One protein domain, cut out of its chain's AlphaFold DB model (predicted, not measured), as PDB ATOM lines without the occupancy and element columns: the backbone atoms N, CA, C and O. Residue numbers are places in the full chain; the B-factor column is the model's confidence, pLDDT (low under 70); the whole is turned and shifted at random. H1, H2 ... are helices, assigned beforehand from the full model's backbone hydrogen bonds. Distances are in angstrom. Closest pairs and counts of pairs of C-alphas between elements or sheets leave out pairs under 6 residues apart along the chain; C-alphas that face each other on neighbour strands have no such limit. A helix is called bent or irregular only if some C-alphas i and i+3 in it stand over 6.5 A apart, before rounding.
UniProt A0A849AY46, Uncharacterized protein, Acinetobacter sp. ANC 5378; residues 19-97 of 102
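What this domain is: This is residues 19 to 97 of the 102 residues of an uncharacterized protein of Acinetobacter sp. ANC 5378 (UniProt A0A849AY46). One long helix, H1, makes a protruding arm at one end with residues 19 to 28, while its later part meets a small cluster of two helices, H5 side by side with it and H4 crossing steeply. Past the short H2, H3 and the winding link of residues 58 to 71 make a loop at the other end of the long axis. The printed part has 79 residues, with five named helices, H1 to H5 in order along the chain, and no named strand; the class is all helix. It is loose, with a radius of gyration of the C-alphas of 15.6 A, and spans 55 by 24 by 18 A.

Where its parts are: H1, residues 19 to 42, begins at C-alpha 19 at (93.474, 133.643, 97.889) and is 34.7 A long from first to last C-alpha. H2 follows with residues 44 to 47. H3, residues 51 to 57, measures 10.0 A. H4, residues 72 to 85, begins at C-alpha 72 at (118.082, 136.066, 121.280) and measures 19.2 A. H4 is irregular, but only just: C-alphas 80 and 83 are 6.6 A apart. H5, residues 87 to 95, measures 12.3 A and ends at C-alpha 95 at (102.939, 133.246, 133.642).

How they stand to each other: H1, with residues 37 to 41 alone, touches H5 at a shallow tilt of 13 degrees, the same way; their closest C-alphas are those of Tyr 41 and Ile 93, 5.0 A apart. H1 and H4 only just touch, with 3 pairs of C-alphas within 8 A, the closest being Leu 33 and Ile 82 at 6.5 A. They run opposite ways at a steep tilt of 57 degrees. H4, with residues 78 to 83 alone, touches H5 at a steep tilt of 45 degrees, opposite ways; the C-alphas of Lys 83 and Ala 90 are closest, at 5.3 A. Among these three pairs the packing is mostly crossed, helices set at steep angles, but only just, with 1 pair at a shallow tilt. H1 and H2 only just touch, and only at the corner, with 3 pairs of C-alphas within 8 A; Leu 40 and Tyr 46 are closest at 6.8 A. H2 is close to H4 but not clearly touching: the C-alphas of Met 47 and Ile 74 are 6.2 A apart. H3 touches no helix. In H1, H3 and H5 every O i to N i+4 pair is within hydrogen-bond range; in H4, 8 of 10 are, and H2 is too short for such a pair.

The domain as a whole: The two C-alphas farthest apart are those of Glu 19 and Gly 59, 55.0 A. Residues 19 to 28, which belong to H1, stand free; without them the body spans 41 by 21 by 17 A. The link from H3 to H4, 14 residues, is long, and the other links are tight. The printed part has no cut. Its mean pLDDT is 95.3, and no printed residue is under 70.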
ATOM      1  N   GLU A  19      94.284 133.739  96.662       93.94
ATOM      2  CA  GLU A  19      93.474 133.643  97.889       93.94
ATOM      3  C   GLU A  19      93.716 132.322  98.637       93.94
ATOM      4  O   GLU A  19      93.863 132.308  99.860       93.94
ATOM      5  N   LYS A  20      93.784 131.204  97.901       92.19
ATOM      6  CA  LYS A  20      94.049 129.877  98.471       92.19
ATOM      7  C   LYS A  20      95.464 129.760  99.026       92.19
ATOM      8  O   LYS A  20      95.642 129.166 100.082       92.19
ATOM      9  N   LEU A  21      96.457 130.317  98.338       93.00
ATOM     10  CA  LEU A  21      97.837 130.335  98.826       93.00
ATOM     11  C   LEU A  21      97.998 131.237 100.045       93.00
ATOM     12  O   LEU A  21      98.693 130.853 100.979       93.00
ATOM     13  N   ASP A  22      97.317 132.379 100.073       95.69
ATOM     14  CA  ASP A  22      97.302 133.270 101.230       95.69
ATOM     15  C   ASP A  22      96.646 132.585 102.432       95.69
ATOM     16  O   ASP A  22      97.136 132.698 103.555       95.69
ATOM     17  N   GLN A  23      95.559 131.836 102.208       95.88
ATOM     18  CA  GLN A  23      94.939 131.027 103.256       95.88
ATOM     19  C   GLN A  23      95.882 129.928 103.743       95.88
ATOM     20  O   GLN A  23      96.104 129.808 104.942       95.88
ATOM     21  N   PHE A  24      96.497 129.186 102.826       95.81
ATOM     22  CA  PHE A  24      97.434 128.122 103.170       95.81
ATOM     23  C   PHE A  24      98.643 128.647 103.957       95.81
ATOM     24  O   PHE A  24      99.078 128.032 104.930       95.81
ATOM     25  N   LEU A  25      99.154 129.825 103.588       94.62
ATOM     26  CA  LEU A  25     100.222 130.501 104.319       94.62
ATOM     27  C   LEU A  25      99.789 130.873 105.744       94.62
ATOM     28  O   LEU A  25     100.568 130.687 106.681       94.62
ATOM     29  N   ARG A  26      98.560 131.381 105.923       94.69
ATOM     30  CA  ARG A  26      97.993 131.659 107.254       94.69
ATOM     31  C   ARG A  26      97.865 130.384 108.082       94.69
ATOM     32  O   ARG A  26      98.279 130.377 109.237       94.69
ATOM     33  N   ASP A  27      97.365 129.307 107.490       95.56
ATOM     34  CA  ASP A  27      97.169 128.035 108.189       95.56
ATOM     35  C   ASP A  27      98.508 127.455 108.670       95.56
ATOM     36  O   ASP A  27      98.649 127.113 109.846       95.56
ATOM     37  N   ILE A  28      99.532 127.434 107.807       94.69
ATOM     38  CA  ILE A  28     100.891 127.012 108.187       94.69
ATOM     39  C   ILE A  28     101.432 127.886 109.318       94.69
ATOM     40  O   ILE A  28     101.989 127.365 110.286       94.69
ATOM     41  N   ARG A  29     101.263 129.209 109.219       91.81
ATOM     42  CA  ARG A  29     101.714 130.145 110.255       91.81
ATOM     43  C   ARG A  29     101.089 129.814 111.611       91.81
ATOM     44  O   ARG A  29     101.820 129.764 112.598       91.81
ATOM     45  N   TYR A  30      99.787 129.531 111.667       94.12
ATOM     46  CA  TYR A  30      99.116 129.159 112.916       94.12
ATOM     47  C   TYR A  30      99.552 127.795 113.453       94.12
ATOM     48  O   TYR A  30      99.733 127.655 114.662       94.12
ATOM     49  N   VAL A  31      99.784 126.806 112.584       95.44
ATOM     50  CA  VAL A  31     100.319 125.500 113.006       95.44
ATOM     51  C   VAL A  31     101.701 125.663 113.636       95.44
ATOM     52  O   VAL A  31     101.947 125.125 114.716       95.44
ATOM     53  N   VAL A  32     102.592 126.431 113.005       92.38
ATOM     54  CA  VAL A  32     103.932 126.711 113.545       92.38
ATOM     55  C   VAL A  32     103.836 127.474 114.866       92.38
ATOM     56  O   VAL A  32     104.480 127.080 115.837       92.38
ATOM     57  N   LEU A  33     102.996 128.511 114.937       95.44
ATOM     58  CA  LEU A  33     102.780 129.285 116.160       95.44
ATOM     59  C   LEU A  33     102.322 128.397 117.318       95.44
ATOM     60  O   LEU A  33     102.877 128.496 118.414       95.44
ATOM     61  N   LEU A  34     101.331 127.530 117.087       95.44
ATOM     62  CA  LEU A  34     100.785 126.662 118.126       95.44
ATOM     63  C   LEU A  34     101.829 125.653 118.618       95.44
ATOM     64  O   LEU A  34     102.004 125.490 119.824       95.44
ATOM     65  N   ASN A  35     102.558 125.018 117.695       96.00
ATOM     66  CA  ASN A  35     103.605 124.058 118.044       96.00
ATOM     67  C   ASN A  35     104.730 124.709 118.854       96.00
ATOM     68  O   ASN A  35     105.102 124.194 119.907       96.00
ATOM     69  N   LEU A  36     105.232 125.865 118.406       95.50
ATOM     70  CA  LEU A  36     106.255 126.606 119.143       95.50
ATOM     71  C   LEU A  36     105.747 126.996 120.530       95.50
ATOM     72  O   LEU A  36     106.434 126.774 121.521       95.50
ATOM     73  N   SER A  37     104.516 127.497 120.613       96.62
ATOM     74  CA  SER A  37     103.911 127.885 121.885       96.62
ATOM     75  C   SER A  37     103.851 126.728 122.879       96.62
ATOM     76  O   SER A  37     104.178 126.922 124.048       96.62
ATOM     77  N   TYR A  38     103.500 125.516 122.433       97.31
ATOM     78  CA  TYR A  38     103.512 124.341 123.304       97.31
ATOM     79  C   TYR A  38     104.909 123.963 123.773       97.31
ATOM     80  O   TYR A  38     105.076 123.663 124.952       97.31
ATOM     81  N   ILE A  39     105.909 124.010 122.894       96.69
ATOM     82  CA  ILE A  39     107.296 123.726 123.274       96.69
ATOM     83  C   ILE A  39     107.740 124.690 124.381       96.69
ATOM     84  O   ILE A  39     108.225 124.240 125.419       96.69
ATOM     85  N   LEU A  40     107.502 125.994 124.198       96.50
ATOM     86  CA  LEU A  40     107.891 127.021 125.170       96.50
ATOM     87  C   LEU A  40     107.104 126.923 126.484       96.50
ATOM     88  O   LEU A  40     107.649 127.186 127.553       96.50
ATOM     89  N   TYR A  41     105.826 126.553 126.416       97.56
ATOM     90  CA  TYR A  41     104.974 126.407 127.595       97.56
ATOM     91  C   TYR A  41     105.323 125.165 128.423       97.56
ATOM     92  O   TYR A  41     105.419 125.253 129.647       97.56
ATOM     93  N   LEU A  42     105.498 124.014 127.762       97.56
ATOM     94  CA  LEU A  42     105.746 122.726 128.413       97.56
ATOM     95  C   LEU A  42     107.192 122.593 128.897       97.56
ATOM     96  O   LEU A  42     107.426 121.998 129.944       97.56
ATOM     97  N   ASN A  43     108.156 123.150 128.155       96.81
ATOM     98  CA  ASN A  43     109.581 123.061 128.473       96.81
ATOM     99  C   ASN A  43     110.248 124.444 128.428       96.81
ATOM    100  O   ASN A  43     111.016 124.731 127.508       96.81
ATOM    101  N   PRO A  44     110.015 125.313 129.430       96.00
ATOM    102  CA  PRO A  44     110.522 126.680 129.381       96.00
ATOM    103  C   PRO A  44     112.047 126.806 129.273       96.00
ATOM    104  O   PRO A  44     112.546 127.725 128.633       96.00
ATOM    105  N   HIS A  45     112.792 125.854 129.833       94.19
ATOM    106  CA  HIS A  45     114.255 125.810 129.768       94.19
ATOM    107  C   HIS A  45     114.813 125.605 128.346       94.19
ATOM    108  O   HIS A  45     115.988 125.852 128.110       94.19
ATOM    109  N   TYR A  46     113.995 125.216 127.360       95.00
ATOM    110  CA  TYR A  46     114.424 125.207 125.951       95.00
ATOM    111  C   TYR A  46     114.617 126.613 125.379       95.00
ATOM    112  O   TYR A  46     115.168 126.772 124.294       95.00
ATOM    113  N   MET A  47     114.169 127.640 126.103       96.06
ATOM    114  CA  MET A  47     114.421 129.030 125.752       96.06
ATOM    115  C   MET A  47     115.805 129.510 126.189       96.06
ATOM    116  O   MET A  47     116.197 130.588 125.755       96.06
ATOM    117  N   THR A  48     116.512 128.775 127.056       95.75
ATOM    118  CA  THR A  48     117.750 129.243 127.691       95.75
ATOM    119  C   THR A  48     118.829 129.584 126.662       95.75
ATOM    120  O   THR A  48     118.990 128.891 125.657       95.75
ATOM    121  N   SER A  49     119.560 130.675 126.910       94.94
ATOM    122  CA  SER A  49     120.687 131.093 126.074       94.94
ATOM    123  C   SER A  49     121.752 130.003 125.969       94.94
ATOM    124  O   SER A  49     122.018 129.281 126.930       94.94
ATOM    125  N   GLY A  50     122.407 129.937 124.807       92.69
ATOM    126  CA  GLY A  50     123.545 129.047 124.577       92.69
ATOM    127  C   GLY A  50     124.721 129.320 125.517       92.69
ATOM    128  O   GLY A  50     125.466 128.397 125.828       92.69
ATOM    129  N   ASP A  51     124.813 130.545 126.047       93.38
ATOM    130  CA  ASP A  51     125.890 130.981 126.940       93.38
ATOM    131  C   ASP A  51     126.080 130.028 128.130       93.38
ATOM    132  O   ASP A  51     127.200 129.811 128.580       93.38
ATOM    133  N   ILE A  52     125.001 129.416 128.641       92.88
ATOM    134  CA  ILE A  52     125.102 128.484 129.771       92.88
ATOM    135  C   ILE A  52     125.940 127.241 129.443       92.88
ATOM    136  O   ILE A  52     126.632 126.725 130.323       92.88
ATOM    137  N   PHE A  53     125.899 126.779 128.192       91.75
ATOM    138  CA  PHE A  53     126.693 125.646 127.730       91.75
ATOM    139  C   PHE A  53     128.159 126.040 127.572       91.75
ATOM    140  O   PHE A  53     129.023 125.272 127.974       91.75
ATOM    141  N   ASP A  54     128.449 127.267 127.136       94.25
ATOM    142  CA  ASP A  54     129.827 127.762 127.035       94.25
ATOM    143  C   ASP A  54     130.517 127.817 128.415       94.25
ATOM    144  O   ASP A  54     131.682 127.433 128.566       94.25
ATOM    145  N   TYR A  55     129.796 128.237 129.465       95.56
ATOM    146  CA  TYR A  55     130.301 128.163 130.845       95.56
ATOM    147  C   TYR A  55     130.517 126.715 131.299       95.56
ATOM    148  O   TYR A  55     131.539 126.402 131.912       95.56
ATOM    149  N   HIS A  56     129.582 125.823 130.972       90.56
ATOM    150  CA  HIS A  56     129.692 124.409 131.316       90.56
ATOM    151  C   HIS A  56     130.906 123.746 130.643       90.56
ATOM    152  O   HIS A  56     131.692 123.073 131.311       90.56
ATOM    153  N   ASP A  57     131.106 123.991 129.351       95.31
ATOM    154  CA  ASP A  57     132.180 123.397 128.553       95.31
ATOM    155  C   ASP A  57     133.559 123.950 128.926       95.31
ATOM    156  O   ASP A  57     134.562 123.236 128.869       95.31
ATOM    157  N   SER A  58     133.618 125.205 129.377       95.62
ATOM    158  CA  SER A  58     134.842 125.806 129.920       95.62
ATOM    159  C   SER A  58     135.149 125.390 131.366       95.62
ATOM    160  O   SER A  58     136.224 125.713 131.876       95.62
ATOM    161  N   GLY A  59     134.240 124.678 132.043       95.19
ATOM    162  CA  GLY A  59     134.371 124.317 133.458       95.19
ATOM    163  C   GLY A  59     134.288 125.515 134.413       95.19
ATOM    164  O   GLY A  59     134.685 125.409 135.576       95.19
ATOM    165  N   ILE A  60     133.795 126.662 133.936       95.44
ATOM    166  CA  ILE A  60     133.655 127.898 134.708       95.44
ATOM    167  C   ILE A  60     132.245 127.952 135.297       95.44
ATOM    168  O   ILE A  60     131.259 127.629 134.640       95.44
ATOM    169  N   LYS A  61     132.117 128.400 136.550       94.88
ATOM    170  CA  LYS A  61     130.797 128.600 137.155       94.88
ATOM    171  C   LYS A  61     130.041 129.711 136.396       94.88
ATOM    172  O   LYS A  61     130.557 130.830 136.342       94.88
ATOM    173  N   PRO A  62     128.831 129.450 135.869       94.25
ATOM    174  CA  PRO A  62     128.046 130.477 135.199       94.25
ATOM    175  C   PRO A  62     127.599 131.578 136.179       94.25
ATOM    176  O   PRO A  62     127.410 131.301 137.371       94.25
ATOM    177  N   PRO A  63     127.395 132.815 135.690       94.44
ATOM    178  CA  PRO A  63     126.735 133.880 136.431       94.44
ATOM    179  C   PRO A  63     125.373 133.457 136.989       94.44
ATOM    180  O   PRO A  63     124.644 132.667 136.380       94.44
ATOM    181  N   ASP A  64     125.000 134.033 138.131       93.69
ATOM    182  CA  ASP A  64     123.699 133.774 138.738       93.69
ATOM    183  C   ASP A  64     122.563 134.170 137.783       93.69
ATOM    184  O   ASP A  64     122.587 135.231 137.158       93.69
ATOM    185  N   ASN A  65     121.528 133.329 137.717       94.19
ATOM    186  CA  ASN A  65     120.337 133.497 136.877       94.19
ATOM    187  C   ASN A  65     120.565 133.410 135.360       94.19
ATOM    188  O   ASN A  65     119.602 133.625 134.618       94.19
ATOM    189  N   LEU A  66     121.766 133.051 134.888       94.56
ATOM    190  CA  LEU A  66     122.024 132.852 133.456       94.56
ATOM    191  C   LEU A  66     121.090 131.794 132.842       94.56
ATOM    192  O   LEU A  66     120.679 131.919 131.694       94.56
ATOM    193  N   GLN A  67     120.668 130.795 133.624       93.81
ATOM    194  CA  GLN A  67     119.737 129.753 133.181       93.81
ATOM    195  C   GLN A  67     118.349 130.277 132.777       93.81
ATOM    196  O   GLN A  67     117.613 129.575 132.087       93.81
ATOM    197  N   TYR A  68     117.991 131.491 133.207       96.56
ATOM    198  CA  TYR A  68     116.721 132.139 132.879       96.56
ATOM    199  C   TYR A  68     116.840 133.146 131.733       96.56
ATOM    200  O   TYR A  68     115.816 133.667 131.285       96.56
ATOM    201  N   GLU A  69     118.057 133.438 131.268       96.94
ATOM    202  CA  GLU A  69     118.268 134.279 130.092       96.94
ATOM    203  C   GLU A  69     117.781 133.553 128.845       96.94
ATOM    204  O   GLU A  69     118.067 132.372 128.645       96.94
ATOM    205  N   VAL A  70     117.024 134.261 128.010       97.12
ATOM    206  CA  VAL A  70     116.418 133.699 126.803       97.12
ATOM    207  C   VAL A  70     117.350 133.904 125.616       97.12
ATOM    208  O   VAL A  70     117.855 135.004 125.394       97.12
ATOM    209  N   ALA A  71     117.543 132.861 124.809       96.00
ATOM    210  CA  ALA A  71     118.313 132.946 123.579       96.00
ATOM    211  C   ALA A  71     117.740 134.043 122.653       96.00
ATOM    212  O   ALA A  71     116.525 134.063 122.415       96.00
ATOM    213  N   PRO A  72     118.571 134.919 122.053       95.50
ATOM    214  CA  PRO A  72     118.082 136.066 121.280       95.50
ATOM    215  C   PRO A  72     117.105 135.702 120.154       95.50
ATOM    216  O   PRO A  72     116.135 136.414 119.901       95.50
ATOM    217  N   PHE A  73     117.316 134.562 119.488       94.69
ATOM    218  CA  PHE A  73     116.421 134.112 118.420       94.69
ATOM    219  C   PHE A  73     115.042 133.683 118.949       94.69
ATOM    220  O   PHE A  73     114.035 133.949 118.295       94.69
ATOM    221  N   ILE A  74     114.979 133.070 120.137       96.06
ATOM    222  CA  ILE A  74     113.717 132.716 120.795       96.06
ATOM    223  C   ILE A  74     112.982 133.986 121.210       96.06
ATOM    224  O   ILE A  74     111.783 134.091 120.957       96.06
ATOM    225  N   GLN A  75     113.694 134.967 121.772       96.75
ATOM    226  CA  GLN A  75     113.108 136.257 122.136       96.75
ATOM    227  C   GLN A  75     112.505 136.951 120.906       96.75
ATOM    228  O   GLN A  75     111.352 137.378 120.939       96.75
ATOM    229  N   ASN A  76     113.225 136.958 119.780       96.75
ATOM    230  CA  ASN A  76     112.728 137.508 118.518       96.75
ATOM    231  C   ASN A  76     111.478 136.781 118.005       96.75
ATOM    232  O   ASN A  76     110.533 137.435 117.563       96.75
ATOM    233  N   ILE A  77     111.434 135.445 118.058       94.44
ATOM    234  CA  ILE A  77     110.243 134.664 117.677       94.44
ATOM    235  C   ILE A  77     109.073 134.983 118.611       94.44
ATOM    236  O   ILE A  77     107.949 135.200 118.156       94.44
ATOM    237  N   PHE A  78     109.326 135.041 119.916       95.81
ATOM    238  CA  PHE A  78     108.304 135.347 120.903       95.81
ATOM    239  C   PHE A  78     107.703 136.739 120.671       95.81
ATOM    240  O   PHE A  78     106.480 136.885 120.650       95.81
ATOM    241  N   ASP A  79     108.550 137.737 120.415       96.31
ATOM    242  CA  ASP A  79     108.138 139.128 120.227       96.31
ATOM    243  C   ASP A  79     107.477 139.391 118.873       96.31
ATOM    244  O   ASP A  79     106.465 140.085 118.820       96.31
ATOM    245  N   SER A  80     108.019 138.841 117.784       94.62
ATOM    246  CA  SER A  80     107.550 139.138 116.422       94.62
ATOM    247  C   SER A  80     106.410 138.241 115.939       94.62
ATOM    248  O   SER A  80     105.680 138.637 115.031       94.62
ATOM    249  N   LEU A  81     106.244 137.049 116.526       92.88
ATOM    250  CA  LEU A  81     105.216 136.089 116.125       92.88
ATOM    251  C   LEU A  81     104.204 135.848 117.246       92.88
ATOM    252  O   LEU A  81     103.029 136.156 117.083       92.88
ATOM    253  N   ILE A  82     104.639 135.307 118.388       95.50
ATOM    254  CA  ILE A  82     103.706 134.795 119.409       95.50
ATOM    255  C   ILE A  82     102.933 135.939 120.074       95.50
ATOM    256  O   ILE A  82     101.710 135.864 120.184       95.50
ATOM    257  N   LYS A  83     103.604 137.025 120.475       95.88
ATOM    258  CA  LYS A  83     102.935 138.199 121.060       95.88
ATOM    259  C   LYS A  83     101.982 138.894 120.097       95.88
ATOM    260  O   LYS A  83     100.920 139.338 120.528       95.88
ATOM    261  N   VAL A  84     102.382 139.017 118.833       94.62
ATOM    262  CA  VAL A  84     101.622 139.748 117.810       94.62
ATOM    263  C   VAL A  84     100.367 138.974 117.424       94.62
ATOM    264  O   VAL A  84      99.274 139.530 117.432       94.62
ATOM    265  N   GLU A  85     100.513 137.684 117.128       94.12
ATOM    266  CA  GLU A  85      99.431 136.859 116.586       94.12
ATOM    267  C   GLU A  85      98.572 136.205 117.685       94.12
ATOM    268  O   GLU A  85      97.399 135.908 117.462       94.12
ATOM    269  N   ALA A  86      99.134 135.955 118.875       95.00
ATOM    270  CA  ALA A  86      98.466 135.231 119.961       95.00
ATOM    271  C   ALA A  86      98.824 135.773 121.366       95.00
ATOM    272  O   ALA A  86      99.381 135.051 122.204       95.00
ATOM    273  N   PRO A  87      98.449 137.022 121.698       96.56
ATOM    274  CA  PRO A  87      98.849 137.685 122.946       96.56
ATOM    275  C   PRO A  87      98.411 136.946 124.224       96.56
ATOM    276  O   PRO A  87      99.110 136.986 125.237       96.56
ATOM    277  N   LEU A  88      97.277 136.235 124.194       97.00
ATOM    278  CA  LEU A  88      96.824 135.419 125.328       97.00
ATOM    279  C   LEU A  88      97.742 134.216 125.578       97.00
ATOM    280  O   LEU A  88      98.039 133.905 126.730       97.00
ATOM    281  N   ILE A  89      98.231 133.580 124.511       96.69
ATOM    282  CA  ILE A  89      99.192 132.476 124.599       96.69
ATOM    283  C   ILE A  89     100.537 133.003 125.107       96.69
ATOM    284  O   ILE A  89     101.118 132.413 126.015       96.69
ATOM    285  N   ALA A  90     100.993 134.155 124.603       97.25
ATOM    286  CA  ALA A  90     102.201 134.807 125.106       97.25
ATOM    287  C   ALA A  90     102.114 135.072 126.620       97.25
ATOM    288  O   ALA A  90     103.038 134.753 127.369       97.25
ATOM    289  N   LYS A  91     100.974 135.596 127.096       97.56
ATOM    290  CA  LYS A  91     100.731 135.814 128.528       97.56
ATOM    291  C   LYS A  91     100.769 134.504 129.321       97.56
ATOM    292  O   LYS A  91     101.370 134.478 130.393       97.56
ATOM    293  N   LEU A  92     100.169 133.438 128.791       97.25
ATOM    294  CA  LEU A  92     100.163 132.121 129.426       97.25
ATOM    295  C   LEU A  92     101.588 131.568 129.586       97.25
ATOM    296  O   LEU A  92     101.956 131.158 130.686       97.25
ATOM    297  N   ILE A  93     102.407 131.637 128.531       97.44
ATOM    298  CA  ILE A  93     103.820 131.223 128.562       97.44
ATOM    299  C   ILE A  93     104.588 132.018 129.623       97.44
ATOM    300  O   ILE A  93     105.244 131.412 130.466       97.44
ATOM    301  N   LYS A  94     104.459 133.356 129.644       97.00
ATOM    302  CA  LYS A  94     105.132 134.206 130.646       97.00
ATOM    303  C   LYS A  94     104.714 133.875 132.074       97.00
ATOM    304  O   LYS A  94     105.545 133.896 132.968       97.00
ATOM    305  N   SER A  95     103.435 133.577 132.299       96.50
ATOM    306  CA  SER A  95     102.939 133.246 133.642       96.50
ATOM    307  C   SER A  95     103.363 131.861 134.138       96.50
ATOM    308  O   SER A  95     103.367 131.632 135.341       96.50
ATOM    309  N   ASN A  96     103.713 130.949 133.226       95.44
ATOM    310  CA  ASN A  96     104.078 129.564 133.534       95.44
ATOM    311  C   ASN A  96     105.598 129.326 133.530       95.44
ATOM    312  O   ASN A  96     106.054 128.186 133.544       95.44
ATOM    313  N   SER A  97     106.394 130.389 133.446       95.25
ATOM    314  CA  SER A  97     107.827 130.302 133.201       95.25
ATOM    315  C   SER A  97     108.595 131.326 134.028       95.25
ATOM    316  O   SER A  97     108.164 132.467 134.168       95.25
TER     317      SER A  97